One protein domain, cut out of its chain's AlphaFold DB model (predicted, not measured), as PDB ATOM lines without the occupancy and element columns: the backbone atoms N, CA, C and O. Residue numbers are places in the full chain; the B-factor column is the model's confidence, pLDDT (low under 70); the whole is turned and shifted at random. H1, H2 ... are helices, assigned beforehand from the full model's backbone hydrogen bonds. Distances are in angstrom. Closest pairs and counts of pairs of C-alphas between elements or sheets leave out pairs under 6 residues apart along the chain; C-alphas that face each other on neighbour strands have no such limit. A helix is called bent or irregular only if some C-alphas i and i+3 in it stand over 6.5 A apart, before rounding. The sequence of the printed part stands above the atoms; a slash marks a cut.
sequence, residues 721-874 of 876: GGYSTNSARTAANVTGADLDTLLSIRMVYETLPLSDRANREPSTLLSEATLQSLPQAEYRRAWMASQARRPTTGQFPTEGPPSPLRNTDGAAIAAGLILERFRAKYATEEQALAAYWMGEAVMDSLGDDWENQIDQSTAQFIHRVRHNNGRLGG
ATOM      1  N   GLY A 721       5.309  41.798  38.512       40.31
ATOM      2  CA  GLY A 721       5.003  42.064  37.108       40.31
ATOM      3  C   GLY A 721       3.697  41.449  36.620       40.31
ATOM      4  O   GLY A 721       3.690  40.313  36.161       40.31
ATOM      5  N   GLY A 722       2.622  42.235  36.664       42.72
ATOM      6  CA  GLY A 722       1.357  41.979  35.988       42.72
ATOM      7  C   GLY A 722       1.263  42.712  34.646       42.72
ATOM      8  O   GLY A 722       1.933  43.715  34.409       42.72
ATOM      9  N   TYR A 723       0.433  42.163  33.762       47.50
ATOM     10  CA  TYR A 723      -0.059  42.721  32.499       47.50
ATOM     11  C   TYR A 723      -0.140  44.260  32.470       47.50
ATOM     12  O   TYR A 723      -0.909  44.839  33.230       47.50
ATOM     13  N   SER A 724       0.563  44.940  31.559       55.91
ATOM     14  CA  SER A 724       0.304  46.371  31.323       55.91
ATOM     15  C   SER A 724      -0.987  46.564  30.506       55.91
ATOM     16  O   SER A 724      -1.403  45.662  29.772       55.91
ATOM     17  N   THR A 725      -1.616  47.742  30.575       58.56
ATOM     18  CA  THR A 725      -2.790  48.092  29.745       58.56
ATOM     19  C   THR A 725      -2.480  47.969  28.246       58.56
ATOM     20  O   THR A 725      -3.298  47.450  27.483       58.56
ATOM     21  N   ASN A 726      -1.261  48.326  27.825       55.44
ATOM     22  CA  ASN A 726      -0.780  48.130  26.455       55.44
ATOM     23  C   ASN A 726      -0.573  46.662  26.098       55.44
ATOM     24  O   ASN A 726      -0.899  46.256  24.982       55.44
ATOM     25  N   SER A 727      -0.083  45.848  27.032       63.59
ATOM     26  CA  SER A 727       0.024  44.401  26.850       63.59
ATOM     27  C   SER A 727      -1.368  43.794  26.650       63.59
ATOM     28  O   SER A 727      -1.556  43.012  25.721       63.59
ATOM     29  N   ALA A 728      -2.365  44.210  27.441       68.81
ATOM     30  CA  ALA A 728      -3.757  43.773  27.309       68.81
ATOM     31  C   ALA A 728      -4.400  44.244  25.993       68.81
ATOM     32  O   ALA A 728      -5.026  43.441  25.306       68.81
ATOM     33  N   ARG A 729      -4.191  45.503  25.586       70.38
ATOM     34  CA  ARG A 729      -4.666  46.046  24.298       70.38
ATOM     35  C   ARG A 729      -4.014  45.344  23.114       70.38
ATOM     36  O   ARG A 729      -4.690  44.966  22.162       70.38
ATOM     37  N   THR A 730      -2.706  45.126  23.183       70.69
ATOM     38  CA  THR A 730      -1.955  44.372  22.177       70.69
ATOM     39  C   THR A 730      -2.483  42.949  22.091       70.69
ATOM     40  O   THR A 730      -2.802  42.495  20.997       70.69
ATOM     41  N   ALA A 731      -2.652  42.274  23.230       76.94
ATOM     42  CA  ALA A 731      -3.214  40.936  23.298       76.94
ATOM     43  C   ALA A 731      -4.631  40.878  22.727       76.94
ATOM     44  O   ALA A 731      -4.875  40.052  21.856       76.94
ATOM     45  N   ALA A 732      -5.539  41.771  23.121       80.38
ATOM     46  CA  ALA A 732      -6.880  41.877  22.547       80.38
ATOM     47  C   ALA A 732      -6.820  42.026  21.017       80.38
ATOM     48  O   ALA A 732      -7.462  41.282  20.280       80.38
ATOM     49  N   ASN A 733      -5.938  42.896  20.523       78.50
ATOM     50  CA  ASN A 733      -5.751  43.143  19.094       78.50
ATOM     51  C   ASN A 733      -5.167  41.956  18.310       78.50
ATOM     52  O   ASN A 733      -5.462  41.825  17.120       78.50
ATOM     53  N   VAL A 734      -4.303  41.134  18.919       81.19
ATOM     54  CA  VAL A 734      -3.662  39.990  18.236       81.19
ATOM     55  C   VAL A 734      -4.351  38.649  18.491       81.19
ATOM     56  O   VAL A 734      -4.145  37.717  17.718       81.19
ATOM     57  N   THR A 735      -5.164  38.541  19.543       83.56
ATOM     58  CA  THR A 735      -5.889  37.313  19.920       83.56
ATOM     59  C   THR A 735      -7.389  37.387  19.643       83.56
ATOM     60  O   THR A 735      -8.017  36.345  19.508       83.56
ATOM     61  N   GLY A 736      -7.960  38.591  19.529       80.19
ATOM     62  CA  GLY A 736      -9.405  38.812  19.435       80.19
ATOM     63  C   GLY A 736     -10.126  38.840  20.786       80.19
ATOM     64  O   GLY A 736     -11.341  39.010  20.804       80.19
ATOM     65  N   ALA A 737      -9.400  38.691  21.900       82.88
ATOM     66  CA  ALA A 737      -9.970  38.717  23.240       82.88
ATOM     67  C   ALA A 737     -10.597  40.071  23.592       82.88
ATOM     68  O   ALA A 737     -10.127  41.127  23.167       82.88
ATOM     69  N   ASP A 738     -11.635  40.033  24.426       83.06
ATOM     70  CA  ASP A 738     -12.271  41.244  24.943       83.06
ATOM     71  C   ASP A 738     -11.321  42.011  25.878       83.06
ATOM     72  O   ASP A 738     -10.891  41.487  26.911       83.06
ATOM     73  N   LEU A 739     -10.998  43.252  25.501       77.50
ATOM     74  CA  LEU A 739     -10.055  44.103  26.226       77.50
ATOM     75  C   LEU A 739     -10.533  44.372  27.653       77.50
ATOM     76  O   LEU A 739      -9.741  44.254  28.587       77.50
ATOM     77  N   ASP A 740     -11.819  44.673  27.827       75.25
ATOM     78  CA  ASP A 740     -12.386  45.001  29.135       75.25
ATOM     79  C   ASP A 740     -12.264  43.810  30.087       75.25
ATOM     80  O   ASP A 740     -11.843  43.968  31.232       75.25
ATOM     81  N   THR A 741     -12.515  42.596  29.592       78.56
ATOM     82  CA  THR A 741     -12.331  41.370  30.376       78.56
ATOM     83  C   THR A 741     -10.872  41.138  30.763       78.56
ATOM     84  O   THR A 741     -10.605  40.798  31.917       78.56
ATOM     85  N   LEU A 742      -9.913  41.357  29.857       77.00
ATOM     86  CA  LEU A 742      -8.484  41.237  30.180       77.00
ATOM     87  C   LEU A 742      -8.042  42.261  31.238       77.00
ATOM     88  O   LEU A 742      -7.302  41.911  32.163       77.00
ATOM     89  N   LEU A 743      -8.530  43.501  31.149       71.06
ATOM     90  CA  LEU A 743      -8.263  44.551  32.138       71.06
ATOM     91  C   LEU A 743      -8.936  44.253  33.483       71.06
ATOM     92  O   LEU A 743      -8.315  44.393  34.536       71.06
ATOM     93  N   SER A 744     -10.170  43.760  33.477       72.75
ATOM     94  CA  SER A 744     -10.882  43.371  34.696       72.75
ATOM     95  C   SER A 744     -10.220  42.197  35.406       72.75
ATOM     96  O   SER A 744     -10.102  42.224  36.629       72.75
ATOM     97  N   ILE A 745      -9.742  41.192  34.668       74.94
ATOM     98  CA  ILE A 745      -8.958  40.075  35.214       74.94
ATOM     99  C   ILE A 745      -7.706  40.605  35.934       74.94
ATOM    100  O   ILE A 745      -7.431  40.194  37.065       74.94
ATOM    101  N   ARG A 746      -7.002  41.580  35.343       72.50
ATOM    102  CA  ARG A 746      -5.855  42.257  35.969       72.50
ATOM    103  C   ARG A 746      -6.243  43.013  37.246       72.50
ATOM    104  O   ARG A 746      -5.633  42.784  38.286       72.50
ATOM    105  N   MET A 747      -7.265  43.867  37.209       67.31
ATOM    106  CA  MET A 747      -7.678  44.636  38.397       67.31
ATOM    107  C   MET A 747      -8.106  43.723  39.554       67.31
ATOM    108  O   MET A 747      -7.868  44.015  40.729       67.31
ATOM    109  N   VAL A 748      -8.733  42.585  39.244       69.50
ATOM    110  CA  VAL A 748      -9.079  41.596  40.269       69.50
ATOM    111  C   VAL A 748      -7.823  41.012  40.912       69.50
ATOM    112  O   VAL A 748      -7.814  40.869  42.128       69.50
ATOM    113  N   TYR A 749      -6.752  40.755  40.156       66.25
ATOM    114  CA  TYR A 749      -5.474  40.288  40.705       66.25
ATOM    115  C   TYR A 749      -4.815  41.292  41.654       66.25
ATOM    116  O   TYR A 749      -4.448  40.944  42.778       66.25
ATOM    117  N   GLU A 750      -4.703  42.547  41.220       60.72
ATOM    118  CA  GLU A 750      -4.047  43.617  41.981       60.72
ATOM    119  C   GLU A 750      -4.761  43.922  43.307       60.72
ATOM    120  O   GLU A 750      -4.157  44.472  44.229       60.72
ATOM    121  N   THR A 751      -6.015  43.488  43.446       61.75
ATOM    122  CA  THR A 751      -6.842  43.655  44.650       61.75
ATOM    123  C   THR A 751      -6.965  42.385  45.506       61.75
ATOM    124  O   THR A 751      -7.656  42.401  46.529       61.75
ATOM    125  N   LEU A 752      -6.295  41.276  45.151       57.44
ATOM    126  CA  LEU A 752      -6.272  40.059  45.982       57.44
ATOM    127  C   LEU A 752      -5.361  40.225  47.212       57.44
ATOM    128  O   LEU A 752      -4.289  40.821  47.084       57.44
ATOM    129  N   PRO A 753      -5.708  39.660  48.382       53.19
ATOM    130  CA  PRO A 753      -4.799  39.558  49.525       53.19
ATOM    131  C   PRO A 753      -3.495  38.821  49.165       53.19
ATOM    132  O   PRO A 753      -3.520  37.845  48.420       53.19
ATOM    133  N   LEU A 754      -2.356  39.245  49.728       50.19
ATOM    134  CA  LEU A 754      -1.029  38.635  49.491       50.19
ATOM    135  C   LEU A 754      -1.000  37.110  49.719       50.19
ATOM    136  O   LEU A 754      -0.320  36.393  48.990       50.19
ATOM    137  N   SER A 755      -1.774  36.603  50.684       49.84
ATOM    138  CA  SER A 755      -1.918  35.167  50.963       49.84
ATOM    139  C   SER A 755      -2.564  34.381  49.819       49.84
ATOM    140  O   SER A 755      -2.206  33.228  49.595       49.84
ATOM    141  N   ASP A 756      -3.478  35.005  49.076       52.75
ATOM    142  CA  ASP A 756      -4.191  34.384  47.953       52.75
ATOM    143  C   ASP A 756      -3.366  34.459  46.659       52.75
ATOM    144  O   ASP A 756      -3.555  33.655  45.744       52.75
ATOM    145  N   ARG A 757      -2.402  35.392  46.604       54.41
ATOM    146  CA  ARG A 757      -1.413  35.504  45.520       54.41
ATOM    147  C   ARG A 757      -0.328  34.430  45.607       54.41
ATOM    148  O   ARG A 757       0.153  33.994  44.577       54.41
ATOM    149  N   ALA A 758       0.028  33.954  46.803       45.19
ATOM    150  CA  ALA A 758       1.143  33.016  47.004       45.19
ATOM    151  C   ALA A 758       0.976  31.645  46.311       45.19
ATOM    152  O   ALA A 758       1.966  30.963  46.060       45.19
ATOM    153  N   ASN A 759      -0.258  31.250  45.981       49.38
ATOM    154  CA  ASN A 759      -0.569  29.987  45.298       49.38
ATOM    155  C   ASN A 759      -0.820  30.155  43.786       49.38
ATOM    156  O   ASN A 759      -1.295  29.221  43.137       49.38
ATOM    157  N   ARG A 760      -0.568  31.343  43.220       53.41
ATOM    158  CA  ARG A 760      -0.810  31.672  41.807       53.41
ATOM    159  C   ARG A 760       0.370  32.464  41.249       53.41
ATOM    160  O   ARG A 760       0.869  33.370  41.902       53.41
ATOM    161  N   GLU A 761       0.807  32.140  40.035       52.00
ATOM    162  CA  GLU A 761       1.950  32.828  39.426       52.00
ATOM    163  C   GLU A 761       1.609  34.308  39.132       52.00
ATOM    164  O   GLU A 761       0.641  34.572  38.402       52.00
ATOM    165  N   PRO A 762       2.384  35.275  39.675       44.28
ATOM    166  CA  PRO A 762       2.035  36.696  39.688       44.28
ATOM    167  C   PRO A 762       1.781  37.340  38.328       44.28
ATOM    168  O   PRO A 762       1.028  38.306  38.228       44.28
ATOM    169  N   SER A 763       2.429  36.822  37.285       44.53
ATOM    170  CA  SER A 763       2.460  37.457  35.972       44.53
ATOM    171  C   SER A 763       1.323  37.063  35.059       44.53
ATOM    172  O   SER A 763       1.019  37.813  34.136       44.53
ATOM    173  N   THR A 764       0.678  35.918  35.308       48.91
ATOM    174  CA  THR A 764      -0.311  35.384  34.371       48.91
ATOM    175  C   THR A 764      -1.707  35.197  34.945       48.91
ATOM    176  O   THR A 764      -2.653  35.102  34.166       48.91
ATOM    177  N   LEU A 765      -1.882  35.139  36.271       57.00
ATOM    178  CA  LEU A 765      -3.114  34.617  36.888       57.00
ATOM    179  C   LEU A 765      -3.493  33.188  36.439       57.00
ATOM    180  O   LEU A 765      -4.556  32.685  36.806       57.00
ATOM    181  N   LEU A 766      -2.639  32.524  35.659       62.12
ATOM    182  CA  LEU A 766      -2.886  31.199  35.129       62.12
ATOM    183  C   LEU A 766      -2.326  30.181  36.118       62.12
ATOM    184  O   LEU A 766      -1.192  30.303  36.585       62.12
ATOM    185  N   SER A 767      -3.111  29.150  36.423       63.09
ATOM    186  CA  SER A 767      -2.551  27.970  37.077       63.09
ATOM    187  C   SER A 767      -1.580  27.270  36.119       63.09
ATOM    188  O   SER A 767      -1.716  27.382  34.895       63.09
ATOM    189  N   GLU A 768      -0.627  26.499  36.645       64.56
ATOM    190  CA  GLU A 768       0.244  25.653  35.818       64.56
ATOM    191  C   GLU A 768      -0.586  24.734  34.896       64.56
ATOM    192  O   GLU A 768      -0.265  24.567  33.719       64.56
ATOM    193  N   ALA A 769      -1.724  24.234  35.391       63.56
ATOM    194  CA  ALA A 769      -2.682  23.453  34.611       63.56
ATOM    195  C   ALA A 769      -3.342  24.266  33.479       63.56
ATOM    196  O   ALA A 769      -3.560  23.744  32.387       63.56
ATOM    197  N   THR A 770      -3.623  25.556  33.692       70.00
ATOM    198  CA  THR A 770      -4.175  26.439  32.654       70.00
ATOM    199  C   THR A 770      -3.118  26.764  31.591       70.00
ATOM    200  O   THR A 770      -3.422  26.747  30.400       70.00
ATOM    201  N   LEU A 771      -1.855  26.971  31.972       71.69
ATOM    202  CA  LEU A 771      -0.756  27.192  31.019       71.69
ATOM    203  C   LEU A 771      -0.483  25.978  30.122       71.69
ATOM    204  O   LEU A 771      -0.141  26.155  28.953       71.69
ATOM    205  N   GLN A 772      -0.688  24.755  30.619       73.62
ATOM    206  CA  GLN A 772      -0.598  23.539  29.797       73.62
ATOM    207  C   GLN A 772      -1.643  23.505  28.668       73.62
ATOM    208  O   GLN A 772      -1.419  22.856  27.646       73.62
ATOM    209  N   SER A 773      -2.754  24.235  28.813       72.50
ATOM    210  CA  SER A 773      -3.786  24.366  27.777       72.50
ATOM    211  C   SER A 773      -3.474  25.438  26.716       72.50
ATOM    212  O   SER A 773      -4.219  25.567  25.742       72.50
ATOM    213  N   LEU A 774      -2.370  26.186  26.842       80.94
ATOM    214  CA  LEU A 774      -1.990  27.231  25.885       80.94
ATOM    215  C   LEU A 774      -1.633  26.628  24.506       80.94
ATOM    216  O   LEU A 774      -0.666  25.862  24.405       80.94
ATOM    217  N   PRO A 775      -2.334  26.991  23.413       83.31
ATOM    218  CA  PRO A 775      -1.975  26.545  22.068       83.31
ATOM    219  C   PRO A 775      -0.659  27.192  21.601       83.31
ATOM    220  O   PRO A 775      -0.635  28.287  21.044       83.31
ATOM    221  N   GLN A 776       0.462  26.487  21.785       82.12
ATOM    222  CA  GLN A 776       1.822  27.000  21.540       82.12
ATOM    223  C   GLN A 776       2.043  27.573  20.125       82.12
ATOM    224  O   GLN A 776       2.757  28.562  19.951       82.12
ATOM    225  N   ALA A 777       1.418  26.986  19.099       80.38
ATOM    226  CA  ALA A 777       1.519  27.468  17.718       80.38
ATOM    227  C   ALA A 777       0.741  28.776  17.475       80.38
ATOM    228  O   ALA A 777       1.147  29.599  16.654       80.38
ATOM    229  N   GLU A 778      -0.379  28.982  18.166       84.75
ATOM    230  CA  GLU A 778      -1.154  30.229  18.119       84.75
ATOM    231  C   GLU A 778      -0.495  31.310  18.956       84.75
ATOM    232  O   GLU A 778      -0.350  32.430  18.482       84.75
ATOM    233  N   TYR A 779       0.020  30.940  20.127       85.56
ATOM    234  CA  TYR A 779       0.819  31.817  20.969       85.56
ATOM    235  C   TYR A 779       2.019  32.392  20.216       85.56
ATOM    236  O   TYR A 779       2.205  33.605  20.166       85.56
ATOM    237  N   ARG A 780       2.775  31.534  19.519       82.38
ATOM    238  CA  ARG A 780       3.888  31.972  18.670       82.38
ATOM    239  C   ARG A 780       3.437  32.918  17.556       82.38
ATOM    240  O   ARG A 780       4.121  33.899  17.293       82.38
ATOM    241  N   ARG A 781       2.305  32.646  16.897       82.06
ATOM    242  CA  ARG A 781       1.776  33.516  15.828       82.06
ATOM    243  C   ARG A 781       1.312  34.869  16.362       82.06
ATOM    244  O   ARG A 781       1.661  35.885  15.774       82.06
ATOM    245  N   ALA A 782       0.574  34.882  17.468       81.81
ATOM    246  CA  ALA A 782       0.095  36.100  18.110       81.81
ATOM    247  C   ALA A 782       1.260  36.948  18.646       81.81
ATOM    248  O   ALA A 782       1.264  38.159  18.453       81.81
ATOM    249  N   TRP A 783       2.296  36.310  19.202       82.50
ATOM    250  CA  TRP A 783       3.544  36.972  19.582       82.50
ATOM    251  C   TRP A 783       4.259  37.611  18.387       82.50
ATOM    252  O   TRP A 783       4.628  38.780  18.422       82.50
ATOM    253  N   MET A 784       4.430  36.881  17.283       78.06
ATOM    254  CA  MET A 784       5.049  37.449  16.079       78.06
ATOM    255  C   MET A 784       4.216  38.607  15.509       78.06
ATOM    256  O   MET A 784       4.774  39.614  15.079       78.06
ATOM    257  N   ALA A 785       2.885  38.501  15.550       77.81
ATOM    258  CA  ALA A 785       1.980  39.566  15.128       77.81
ATOM    259  C   ALA A 785       2.045  40.799  16.045       77.81
ATOM    260  O   ALA A 785       1.926  41.918  15.548       77.81
ATOM    261  N   SER A 786       2.261  40.625  17.355       74.56
ATOM    262  CA  SER A 786       2.463  41.751  18.270       74.56
ATOM    263  C   SER A 786       3.809  42.429  18.042       74.56
ATOM    264  O   SER A 786       3.872  43.652  18.076       74.56
ATOM    265  N   GLN A 787       4.866  41.660  17.756       69.88
ATOM    266  CA  GLN A 787       6.187  42.211  17.435       69.88
ATOM    267  C   GLN A 787       6.184  42.981  16.107       69.88
ATOM    268  O   GLN A 787       6.747  44.064  16.034       69.88
ATOM    269  N   ALA A 788       5.475  42.494  15.083       62.47
ATOM    270  CA  ALA A 788       5.350  43.180  13.791       62.47
ATOM    271  C   ALA A 788       4.599  44.525  13.861       62.47
ATOM    272  O   ALA A 788       4.651  45.307  12.915       62.47
ATOM    273  N   ARG A 789       3.869  44.779  14.952       59.69
ATOM    274  CA  ARG A 789       3.155  46.039  15.203       59.69
ATOM    275  C   ARG A 789       3.936  47.006  16.090       59.69
ATOM    276  O   ARG A 789       3.461  48.116  16.307       59.69
ATOM    277  N   ARG A 790       5.094  46.601  16.621       53.62
ATOM    278  CA  ARG A 790       5.958  47.491  17.399       53.62
ATOM    279  C   ARG A 790       6.846  48.299  16.454       53.62
ATOM    280  O   ARG A 790       7.363  47.716  15.500       53.62
ATOM    281  N   PRO A 791       7.059  49.602  16.713       42.06
ATOM    282  CA  PRO A 791       8.142  50.326  16.063       42.06
ATOM    283  C   PRO A 791       9.440  49.583  16.394       42.06
ATOM    284  O   PRO A 791       9.742  49.333  17.560       42.06
ATOM    285  N   THR A 792      10.144  49.122  15.363       36.50
ATOM    286  CA  THR A 792      11.349  48.297  15.480       36.50
ATOM    287  C   THR A 792      12.461  49.079  16.170       36.50
ATOM    288  O   THR A 792      13.265  49.737  15.520       36.50
ATOM    289  N   THR A 793      12.532  48.984  17.495       35.50
ATOM    290  CA  THR A 793      13.633  49.471  18.332       35.50
ATOM    291  C   THR A 793      14.843  48.542  18.228       35.50
ATOM    292  O   THR A 793      15.269  47.976  19.226       35.50
ATOM    293  N   GLY A 794      15.371  48.321  17.017       33.88
ATOM    294  CA  GLY A 794      16.703  47.743  16.754       33.88
ATOM    295  C   GLY A 794      17.040  46.349  17.322       33.88
ATOM    296  O   GLY A 794      18.067  45.780  16.962       33.88
ATOM    297  N   GLN A 795      16.209  45.750  18.176       32.91
ATOM    298  CA  GLN A 795      16.370  44.384  18.639       32.91
ATOM    299  C   GLN A 795      15.833  43.469  17.552       32.91
ATOM    300  O   GLN A 795      14.628  43.422  17.290       32.91
ATOM    301  N   PHE A 796      16.733  42.707  16.928       32.41
ATOM    302  CA  PHE A 796      16.315  41.514  16.208       32.41
ATOM    303  C   PHE A 796      15.415  40.693  17.141       32.41
ATOM    304  O   PHE A 796      15.779  40.512  18.309       32.41
ATOM    305  N   PRO A 797      14.241  40.229  16.672       39.25
ATOM    306  CA  PRO A 797      13.350  39.431  17.496       39.25
ATOM    307  C   PRO A 797      14.157  38.264  18.065       39.25
ATOM    308  O   PRO A 797      14.714  37.463  17.312       39.25
ATOM    309  N   THR A 798      14.265  38.211  19.395       43.12
ATOM    310  CA  THR A 798      14.879  37.086  20.102       43.12
ATOM    311  C   THR A 798      14.247  35.799  19.577       43.12
ATOM    312  O   THR A 798      13.042  35.752  19.325       43.12
ATOM    313  N   GLU A 799      15.071  34.779  19.327       46.16
ATOM    314  CA  GLU A 799      14.658  33.515  18.715       46.16
ATOM    315  C   GLU A 799      13.567  32.819  19.559       46.16
ATOM    316  O   GLU A 799      13.842  32.003  20.435       46.16
ATOM    317  N   GLY A 800      12.301  33.143  19.291       55.62
ATOM    318  CA  GLY A 800      11.124  32.501  19.873       55.62
ATOM    319  C   GLY A 800      10.293  33.383  20.818       55.62
ATOM    320  O   GLY A 800      10.784  34.351  21.391       55.62
ATOM    321  N   PRO A 801       8.995  33.058  20.982       66.00
ATOM    322  CA  PRO A 801       8.137  33.746  21.937       66.00
ATOM    323  C   PRO A 801       8.658  33.505  23.364       66.00
ATOM    324  O   PRO A 801       9.001  32.362  23.692       66.00
ATOM    325  N   PRO A 802       8.742  34.546  24.212       68.00
ATOM    326  CA  PRO A 802       9.221  34.407  25.576       68.00
ATOM    327  C   PRO A 802       8.266  33.520  26.374       68.00
ATOM    328  O   PRO A 802       7.112  33.313  26.004       68.00
ATOM    329  N   SER A 803       8.739  32.998  27.503       71.75
ATOM    330  CA  SER A 803       7.838  32.306  28.421       71.75
ATOM    331  C   SER A 803       6.769  33.291  28.929       71.75
ATOM    332  O   SER A 803       7.156  34.332  29.471       71.75
ATOM    333  N   PRO A 804       5.461  32.961  28.845       67.06
ATOM    334  CA  PRO A 804       4.391  33.780  29.419       67.06
ATOM    335  C   PRO A 804       4.587  34.047  30.914       67.06
ATOM    336  O   PRO A 804       4.129  35.052  31.431       67.06
ATOM    337  N   LEU A 805       5.314  33.166  31.608       59.88
ATOM    338  CA  LEU A 805       5.620  33.296  33.032       59.88
ATOM    339  C   LEU A 805       6.618  34.418  33.341       59.88
ATOM    340  O   LEU A 805       6.635  34.936  34.452       59.88
ATOM    341  N   ARG A 806       7.477  34.769  32.379       54.75
ATOM    342  CA  ARG A 806       8.619  35.679  32.579       54.75
ATOM    343  C   ARG A 806       8.499  36.985  31.798       54.75
ATOM    344  O   ARG A 806       9.392  37.820  31.889       54.75
ATOM    345  N   ASN A 807       7.445  37.149  31.001       66.81
ATOM    346  CA  ASN A 807       7.255  38.306  30.135       66.81
ATOM    347  C   ASN A 807       5.787  38.751  30.164       66.81
ATOM    348  O   ASN A 807       4.900  37.954  29.874       66.81
ATOM    349  N   THR A 808       5.545  40.019  30.493       63.69
ATOM    350  CA  THR A 808       4.207  40.610  30.690       63.69
ATOM    351  C   THR A 808       3.369  40.649  29.411       63.69
ATOM    352  O   THR A 808       2.174  40.361  29.440       63.69
ATOM    353  N   ASP A 809       3.985  40.934  28.265       69.06
ATOM    354  CA  ASP A 809       3.315  40.879  26.960       69.06
ATOM    355  C   ASP A 809       2.980  39.439  26.567       69.06
ATOM    356  O   ASP A 809       1.894  39.136  26.067       69.06
ATOM    357  N   GLY A 810       3.917  38.533  26.839       74.00
ATOM    358  CA  GLY A 810       3.752  37.107  26.641       74.00
ATOM    359  C   GLY A 810       2.633  36.544  27.513       74.00
ATOM    360  O   GLY A 810       1.862  35.714  27.037       74.00
ATOM    361  N   ALA A 811       2.503  37.026  28.747       74.06
ATOM    362  CA  ALA A 811       1.386  36.723  29.623       74.06
ATOM    363  C   ALA A 811       0.068  37.208  29.008       74.06
ATOM    364  O   ALA A 811      -0.852  36.407  28.859       74.06
ATOM    365  N   ALA A 812      -0.005  38.478  28.579       75.31
ATOM    366  CA  ALA A 812      -1.198  39.099  27.972       75.31
ATOM    367  C   ALA A 812      -1.748  38.291  26.810       75.31
ATOM    368  O   ALA A 812      -2.931  37.951  26.768       75.31
ATOM    369  N   ILE A 813      -0.859  37.931  25.896       83.06
ATOM    370  CA  ILE A 813      -1.208  37.166  24.709       83.06
ATOM    371  C   ILE A 813      -1.642  35.747  25.093       83.06
ATOM    372  O   ILE A 813      -2.603  35.228  24.526       83.06
ATOM    373  N   ALA A 814      -0.986  35.121  26.077       84.31
ATOM    374  CA  ALA A 814      -1.387  33.806  26.563       84.31
ATOM    375  C   ALA A 814      -2.781  33.825  27.213       84.31
ATOM    376  O   ALA A 814      -3.604  32.967  26.899       84.31
ATOM    377  N   ALA A 815      -3.071  34.819  28.055       83.56
ATOM    378  CA  ALA A 815      -4.382  34.989  28.676       83.56
ATOM    379  C   ALA A 815      -5.490  35.217  27.650       83.56
ATOM    380  O   ALA A 815      -6.520  34.552  27.728       83.56
ATOM    381  N   GLY A 816      -5.262  36.095  26.665       85.81
ATOM    382  CA  GLY A 816      -6.216  36.341  25.584       85.81
ATOM    383  C   GLY A 816      -6.559  35.066  24.812       85.81
ATOM    384  O   GLY A 816      -7.731  34.739  24.648       85.81
ATOM    385  N   LEU A 817      -5.547  34.282  24.421       87.12
ATOM    386  CA  LEU A 817      -5.757  33.020  23.698       87.12
ATOM    387  C   LEU A 817      -6.485  31.962  24.532       87.12
ATOM    388  O   LEU A 817      -7.356  31.265  24.017       87.12
ATOM    389  N   ILE A 818      -6.126  31.821  25.809       87.50
ATOM    390  CA  ILE A 818      -6.758  30.850  26.711       87.50
ATOM    391  C   ILE A 818      -8.220  31.225  26.957       87.50
ATOM    392  O   ILE A 818      -9.092  30.358  26.898       87.50
ATOM    393  N   LEU A 819      -8.500  32.507  27.195       87.56
ATOM    394  CA  LEU A 819      -9.854  32.987  27.436       87.56
ATOM    395  C   LEU A 819     -10.743  32.795  26.203       87.56
ATOM    396  O   LEU A 819     -11.845  32.265  26.334       87.56
ATOM    397  N   GLU A 820     -10.259  33.144  25.010       88.25
ATOM    398  CA  GLU A 820     -11.003  32.935  23.763       88.25
ATOM    399  C   GLU A 820     -11.227  31.449  23.470       88.25
ATOM    400  O   GLU A 820     -12.328  31.038  23.096       88.25
ATOM    401  N   ARG A 821     -10.228  30.601  23.740       87.69
ATOM    402  CA  ARG A 821     -10.386  29.147  23.643       87.69
ATOM    403  C   ARG A 821     -11.478  28.632  24.581       87.69
ATOM    404  O   ARG A 821     -12.293  27.807  24.171       87.69
ATOM    405  N   PHE A 822     -11.507  29.088  25.831       89.38
ATOM    406  CA  PHE A 822     -12.530  28.662  26.785       89.38
ATOM    407  C   PHE A 822     -13.909  29.223  26.447       89.38
ATOM    408  O   PHE A 822     -14.883  28.484  26.545       89.38
ATOM    409  N   ARG A 823     -14.005  30.459  25.951       88.19
ATOM    410  CA  ARG A 823     -15.258  31.019  25.422       88.19
ATOM    411  C   ARG A 823     -15.798  30.221  24.235       88.19
ATOM    412  O   ARG A 823     -17.005  30.063  24.115       88.19
ATOM    413  N   ALA A 824     -14.925  29.694  23.379       86.75
ATOM    414  CA  ALA A 824     -15.334  28.842  22.265       86.75
ATOM    415  C   ALA A 824     -15.765  27.429  22.707       86.75
ATOM    416  O   ALA A 824     -16.573  26.796  22.027       86.75
ATOM    417  N   LYS A 825     -15.211  26.918  23.815       87.81
ATOM    418  CA  LYS A 825     -15.495  25.569  24.333       87.81
ATOM    419  C   LYS A 825     -16.739  25.518  25.224       87.81
ATOM    420  O   LYS A 825     -17.507  24.563  25.124       87.81
ATOM    421  N   TYR A 826     -16.913  26.497  26.109       88.50
ATOM    422  CA  TYR A 826     -17.971  26.511  27.118       88.50
ATOM    423  C   TYR A 826     -19.143  27.407  26.710       88.50
ATOM    424  O   TYR A 826     -18.992  28.330  25.915       88.50
ATOM    425  N   ALA A 827     -20.335  27.127  27.243       82.25
ATOM    426  CA  ALA A 827     -21.572  27.768  26.802       82.25
ATOM    427  C   ALA A 827     -21.742  29.199  27.337       82.25
ATOM    428  O   ALA A 827     -22.442  30.000  26.714       82.25
ATOM    429  N   THR A 828     -21.131  29.525  28.483       87.06
ATOM    430  CA  THR A 828     -21.233  30.850  29.112       87.06
ATOM    431  C   THR A 828     -19.865  31.472  29.388       87.06
ATOM    432  O   THR A 828     -18.859  30.789  29.583       87.06
ATOM    433  N   GLU A 829     -19.830  32.806  29.447       84.25
ATOM    434  CA  GLU A 829     -18.632  33.554  29.841       84.25
ATOM    435  C   GLU A 829     -18.184  33.209  31.269       84.25
ATOM    436  O   GLU A 829     -16.991  33.158  31.555       84.25
ATOM    437  N   GLU A 830     -19.127  32.911  32.160       88.56
ATOM    438  CA  GLU A 830     -18.830  32.542  33.545       88.56
ATOM    439  C   GLU A 830     -18.147  31.172  33.619       88.56
ATOM    440  O   GLU A 830     -17.177  31.026  34.360       88.56
ATOM    441  N   GLN A 831     -18.566  30.205  32.790       87.00
ATOM    442  CA  GLN A 831     -17.865  28.927  32.639       87.00
ATOM    443  C   GLN A 831     -16.453  29.120  32.079       87.00
ATOM    444  O   GLN A 831     -15.513  28.474  32.540       87.00
ATOM    445  N   ALA A 832     -16.280  30.030  31.116       88.12
ATOM    446  CA  ALA A 832     -14.969  30.334  30.555       88.12
ATOM    447  C   ALA A 832     -14.032  30.989  31.588       88.12
ATOM    448  O   ALA A 832     -12.863  30.618  31.675       88.12
ATOM    449  N   LEU A 833     -14.546  31.906  32.416       87.94
ATOM    450  CA  LEU A 833     -13.802  32.522  33.521       87.94
ATOM    451  C   LEU A 833     -13.507  31.524  34.651       87.94
ATOM    452  O   LEU A 833     -12.421  31.556  35.227       87.94
ATOM    453  N   ALA A 834     -14.431  30.607  34.941       85.25
ATOM    454  CA  ALA A 834     -14.201  29.514  35.880       85.25
ATOM    455  C   ALA A 834     -13.083  28.583  35.380       85.25
ATOM    456  O   ALA A 834     -12.159  28.264  36.129       85.25
ATOM    457  N   ALA A 835     -13.094  28.229  34.089       84.12
ATOM    458  CA  ALA A 835     -12.043  27.432  33.452       84.12
ATOM    459  C   ALA A 835     -10.700  28.158  33.420       84.12
ATOM    460  O   ALA A 835      -9.661  27.544  33.664       84.12
ATOM    461  N   TYR A 836     -10.719  29.469  33.185       85.00
ATOM    462  CA  TYR A 836      -9.541  30.325  33.275       85.00
ATOM    463  C   TYR A 836      -8.916  30.264  34.678       85.00
ATOM    464  O   TYR A 836      -7.706  30.085  34.820       85.00
ATOM    465  N   TRP A 837      -9.754  30.341  35.715       81.44
ATOM    466  CA  TRP A 837      -9.333  30.442  37.110       81.44
ATOM    467  C   TRP A 837      -8.949  29.113  37.773       81.44
ATOM    468  O   TRP A 837      -8.046  29.109  38.615       81.44
ATOM    469  N   MET A 838      -9.626  28.012  37.426       78.38
ATOM    470  CA  MET A 838      -9.453  26.680  38.034       78.38
ATOM    471  C   MET A 838      -8.697  25.683  37.143       78.38
ATOM    472  O   MET A 838      -8.176  24.689  37.644       78.38
ATOM    473  N   GLY A 839      -8.631  25.937  35.833       80.44
ATOM    474  CA  GLY A 839      -8.063  25.036  34.830       80.44
ATOM    475  C   GLY A 839      -9.118  24.204  34.088       80.44
ATOM    476  O   GLY A 839     -10.149  23.812  34.635       80.44
ATOM    477  N   GLU A 840      -8.829  23.902  32.817       83.38
ATOM    478  CA  GLU A 840      -9.746  23.221  31.888       83.38
ATOM    479  C   GLU A 840     -10.194  21.841  32.397       83.38
ATOM    480  O   GLU A 840     -11.385  21.555  32.425       83.38
ATOM    481  N   ALA A 841      -9.252  21.008  32.855       79.75
ATOM    482  CA  ALA A 841      -9.543  19.650  33.324       79.75
ATOM    483  C   ALA A 841     -10.442  19.622  34.572       79.75
ATOM    484  O   ALA A 841     -11.221  18.686  34.749       79.75
ATOM    485  N   VAL A 842     -10.340  20.645  35.429       80.62
ATOM    486  CA  VAL A 842     -11.196  20.771  36.611       80.62
ATOM    487  C   VAL A 842     -12.609  21.120  36.169       80.62
ATOM    488  O   VAL A 842     -13.539  20.411  36.538       80.62
ATOM    489  N   MET A 843     -12.774  22.119  35.301       86.50
ATOM    490  CA  MET A 843     -14.094  22.480  34.775       86.50
ATOM    491  C   MET A 843     -14.770  21.353  33.992       86.50
ATOM    492  O   MET A 843     -15.953  21.100  34.205       86.50
ATOM    493  N   ASP A 844     -14.023  20.616  33.167       85.62
ATOM    494  CA  ASP A 844     -14.551  19.444  32.458       85.62
ATOM    495  C   ASP A 844     -15.066  18.365  33.428       85.62
ATOM    496  O   ASP A 844     -16.034  17.669  33.123       85.62
ATOM    497  N   SER A 845     -14.445  18.229  34.607       85.19
ATOM    498  CA  SER A 845     -14.866  17.261  35.627       85.19
ATOM    499  C   SER A 845     -16.116  17.679  36.409       85.19
ATOM    500  O   SER A 845     -16.827  16.807  36.907       85.19
ATOM    501  N   LEU A 846     -16.397  18.986  36.491       86.19
ATOM    502  CA  LEU A 846     -17.580  19.534  37.167       86.19
ATOM    503  C   LEU A 846     -18.852  19.421  36.305       86.19
ATOM    504  O   LEU A 846     -19.954  19.289  36.837       86.19
ATOM    505  N   GLY A 847     -18.704  19.425  34.974       82.31
ATOM    506  CA  GLY A 847     -19.813  19.260  34.029       82.31
ATOM    507  C   GLY A 847     -20.868  20.372  34.114       82.31
ATOM    508  O   GLY A 847     -20.566  21.520  34.435       82.31
ATOM    509  N   ASP A 848     -22.127  20.037  33.820       82.12
ATOM    510  CA  ASP A 848     -23.218  21.023  33.728       82.12
ATOM    511  C   ASP A 848     -23.619  21.642  35.085       82.12
ATOM    512  O   ASP A 848     -24.229  22.707  35.110       82.12
ATOM    513  N   ASP A 849     -23.254  21.018  36.212       82.06
ATOM    514  CA  ASP A 849     -23.586  21.472  37.579       82.06
ATOM    515  C   ASP A 849     -22.437  22.258  38.246       82.06
ATOM    516  O   ASP A 849     -22.330  22.355  39.470       82.06
ATOM    517  N   TRP A 850     -21.546  22.827  37.435       87.50
ATOM    518  CA  TRP A 850     -20.338  23.507  37.899       87.50
ATOM    519  C   TRP A 850     -20.609  24.661  38.881       87.50
ATOM    520  O   TRP A 850     -19.878  24.789  39.860       87.50
ATOM    521  N   GLU A 851     -21.669  25.460  38.700       83.00
ATOM    522  CA  GLU A 851     -21.969  26.620  39.564       83.00
ATOM    523  C   GLU A 851     -22.139  26.247  41.042       83.00
ATOM    524  O   GLU A 851     -21.764  27.018  41.924       83.00
ATOM    525  N   ASN A 852     -22.670  25.053  41.317       81.69
ATOM    526  CA  ASN A 852     -22.891  24.562  42.677       81.69
ATOM    527  C   ASN A 852     -21.659  23.864  43.268       81.69
ATOM    528  O   ASN A 852     -21.650  23.534  44.456       81.69
ATOM    529  N   GLN A 853     -20.638  23.610  42.447       82.56
ATOM    530  CA  GLN A 853     -19.474  22.797  42.797       82.56
ATOM    531  C   GLN A 853     -18.156  23.581  42.793       82.56
ATOM    532  O   GLN A 853     -17.163  23.097  43.340       82.56
ATOM    533  N   ILE A 854     -18.127  24.786  42.215       82.50
ATOM    534  CA  ILE A 854     -16.972  25.678  42.327       82.50
ATOM    535  C   ILE A 854     -16.790  26.174  43.764       82.50
ATOM    536  O   ILE A 854     -17.739  26.355  44.529       82.50
ATOM    537  N   ASP A 855     -15.541  26.422  44.138       79.19
ATOM    538  CA  ASP A 855     -15.227  26.977  45.444       79.19
ATOM    539  C   ASP A 855     -15.582  28.474  45.530       79.19
ATOM    540  O   ASP A 855     -15.740  29.190  44.535       79.19
ATOM    541  N   GLN A 856     -15.679  28.977  46.761       77.31
ATOM    542  CA  GLN A 856     -16.040  30.373  47.010       77.31
ATOM    543  C   GLN A 856     -15.042  31.357  46.375       77.31
ATOM    544  O   GLN A 856     -15.439  32.459  45.990       77.31
ATOM    545  N   SER A 857     -13.765  30.976  46.237       73.88
ATOM    546  CA  SER A 857     -12.746  31.828  45.615       73.88
ATOM    547  C   SER A 857     -13.012  32.034  44.120       73.88
ATOM    548  O   SER A 857     -12.960  33.169  43.643       73.88
ATOM    549  N   THR A 858     -13.396  30.977  43.398       79.69
ATOM    550  CA  THR A 858     -13.757  31.047  41.976       79.69
ATOM    551  C   THR A 858     -15.022  31.867  41.764       79.69
ATOM    552  O   THR A 858     -15.047  32.754  40.911       79.69
ATOM    553  N   ALA A 859     -16.051  31.648  42.588       78.12
ATOM    554  CA  ALA A 859     -17.287  32.424  42.509       78.12
ATOM    555  C   ALA A 859     -17.036  33.929  42.737       78.12
ATOM    556  O   ALA A 859     -17.571  34.778  42.017       78.12
ATOM    557  N   GLN A 860     -16.174  34.278  43.701       78.44
ATOM    558  CA  GLN A 860     -15.783  35.668  43.949       78.44
ATOM    559  C   GLN A 860     -14.961  36.265  42.803       78.44
ATOM    560  O   GLN A 860     -15.190  37.422  42.453       78.44
ATOM    561  N   PHE A 861     -14.033  35.507  42.214       82.75
ATOM    562  CA  PHE A 861     -13.266  35.949  41.048       82.75
ATOM    563  C   PHE A 861     -14.195  36.315  39.883       82.75
ATOM    564  O   PHE A 861     -14.158  37.452  39.411       82.75
ATOM    565  N   ILE A 862     -15.094  35.402  39.495       84.19
ATOM    566  CA  ILE A 862     -16.058  35.616  38.403       84.19
ATOM    567  C   ILE A 862     -16.914  36.856  38.680       84.19
ATOM    568  O   ILE A 862     -17.069  37.720  37.816       84.19
ATOM    569  N   HIS A 863     -17.433  36.988  39.906       81.31
ATOM    570  CA  HIS A 863     -18.242  38.141  40.293       81.31
ATOM    571  C   HIS A 863     -17.467  39.464  40.182       81.31
ATOM    572  O   HIS A 863     -17.999  40.444  39.661       81.31
ATOM    573  N   ARG A 864     -16.214  39.520  40.657       76.38
ATOM    574  CA  ARG A 864     -15.401  40.746  40.607       76.38
ATOM    575  C   ARG A 864     -15.028  41.128  39.174       76.38
ATOM    576  O   ARG A 864     -15.134  42.304  38.837       76.38
ATOM    577  N   VAL A 865     -14.672  40.159  38.322       78.81
ATOM    578  CA  VAL A 865     -14.376  40.416  36.900       78.81
ATOM    579  C   VAL A 865     -15.606  40.998  36.200       78.81
ATOM    580  O   VAL A 865     -15.508  42.028  35.540       78.81
ATOM    581  N   ARG A 866     -16.794  40.423  36.423       82.31
ATOM    582  CA  ARG A 866     -18.047  40.933  35.843       82.31
ATOM    583  C   ARG A 866     -18.440  42.311  36.366       82.31
ATOM    584  O   ARG A 866     -18.892  43.154  35.594       82.31
ATOM    585  N   HIS A 867     -18.281  42.547  37.667       74.25
ATOM    586  CA  HIS A 867     -18.573  43.849  38.265       74.25
ATOM    587  C   HIS A 867     -17.675  44.951  37.682       74.25
ATOM    588  O   HIS A 867     -18.151  46.050  37.407       74.25
ATOM    589  N   ASN A 868     -16.402  44.635  37.445       67.50
ATOM    590  CA  ASN A 868     -15.439  45.542  36.832       67.50
ATOM    591  C   ASN A 868     -15.722  45.767  35.334       67.50
ATOM    592  O   ASN A 868     -15.781  46.922  34.914       67.50
ATOM    593  N   ASN A 869     -16.049  44.715  34.571       66.06
ATOM    594  CA  ASN A 869     -16.500  44.832  33.174       66.06
ATOM    595  C   ASN A 869     -17.729  45.748  33.044       66.06
ATOM    596  O   ASN A 869     -17.804  46.577  32.142       66.06
ATOM    597  N   GLY A 870     -18.682  45.655  33.980       52.28
ATOM    598  CA  GLY A 870     -19.865  46.520  34.002       52.28
ATOM    599  C   GLY A 870     -19.568  48.000  34.283       52.28
ATOM    600  O   GLY A 870     -20.335  48.861  33.854       52.28
ATOM    601  N   ARG A 871     -18.464  48.318  34.977       53.03
ATOM    602  CA  ARG A 871     -18.018  49.705  35.221       53.03
ATOM    603  C   ARG A 871     -17.247  50.277  34.034       53.03
ATOM    604  O   ARG A 871     -17.412  51.458  33.749       53.03
ATOM    605  N   LEU A 872     -16.468  49.448  33.340       49.84
ATOM    606  CA  LEU A 872     -15.717  49.835  32.141       49.84
ATOM    607  C   LEU A 872     -16.641  50.025  30.920       49.84
ATOM    608  O   LEU A 872     -16.511  51.008  30.197       49.84
ATOM    609  N   GLY A 873     -17.658  49.170  30.748       40.38
ATOM    610  CA  GLY A 873     -18.617  49.257  29.636       40.38
ATOM    611  C   GLY A 873     -19.777  50.253  29.818       40.38
ATOM    612  O   GLY A 873     -20.523  50.507  28.873       40.38
ATOM    613  N   GLY A 874     -19.960  50.818  31.018       36.16
ATOM    614  CA  GLY A 874     -21.072  51.719  31.364       36.16
ATOM    615  C   GLY A 874     -20.861  53.201  31.022       36.16
ATOM    616  O   GLY A 874     -21.746  54.011  31.292       36.16
TER     617      GLY A 874
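Overview. This is residues 721 to 874 of the 876 residues of an uncharacterized protein of Rhodospirillales bacterium (UniProt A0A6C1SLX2). Short helices cross steeply about H6, the longest helix, in the middle: H1 and H5 pack on it, and H7 packs on its residues 818 to 825. H8 and H9 pack on H7, and H9 also crosses H2; residues 791 to 796 of the long H5 to H6 loop stick out. The printed part has 154 residues with nine named helices, H1 to H9 in order, and no named strand: all helix. It is compact, with a radius of gyration of the C-alphas of 15.3 A, yet elongated, spanning 52 by 31 by 30 A.

Along the chain. H1 is residues 725 to 735, from C-alpha 725 at (-2.790, 48.092, 29.745). H2 is 739 to 750, H3 754 to 757, H4 768 to 772 and H5 776 to 787. H6, 808 to 825, is 25.6 A long; H7 is 829 to 838. H8, 840 to 852, is irregular: C-alphas 845 and 848 are 9.4 A apart. H9, 856 to 872, is 24.5 A long and ends at (-15.717, 49.835, 32.141).

Arrangement. H6 and H7 are the hubs, touching four helices each. The closest C-alphas of H6 and H1 are Ile 813 and Ala 731, 4.5 A apart. H6 touches H7 at a steep tilt of 54 degrees, Phe 822 and Ala 832 closest at 4.8 A. H1 and H2 form a helical hairpin at 44 degrees. H2 touches H9, the C-alphas of Ser 744 and Val 865 closest at 5.1 A. H4 touches H7; H3 touches no helix. Each O i to N i+4 pair is within hydrogen-bond range in H1, H2, H4, H5, H6, H7 and H9; H8 has 4 of 9, beside 5 of 10 O i to N i+3 pairs, and H3 is too short for one.

Size, cuts and confidence. The C-alphas farthest apart, Gly 794 and Asn 852, are 52.7 A apart. The printed part has no cut, and H5 to H6 is the long link. Mean pLDDT of the printed part is 70.6; 60 residues are under 70, among them 747 to 769 and 787 to 802.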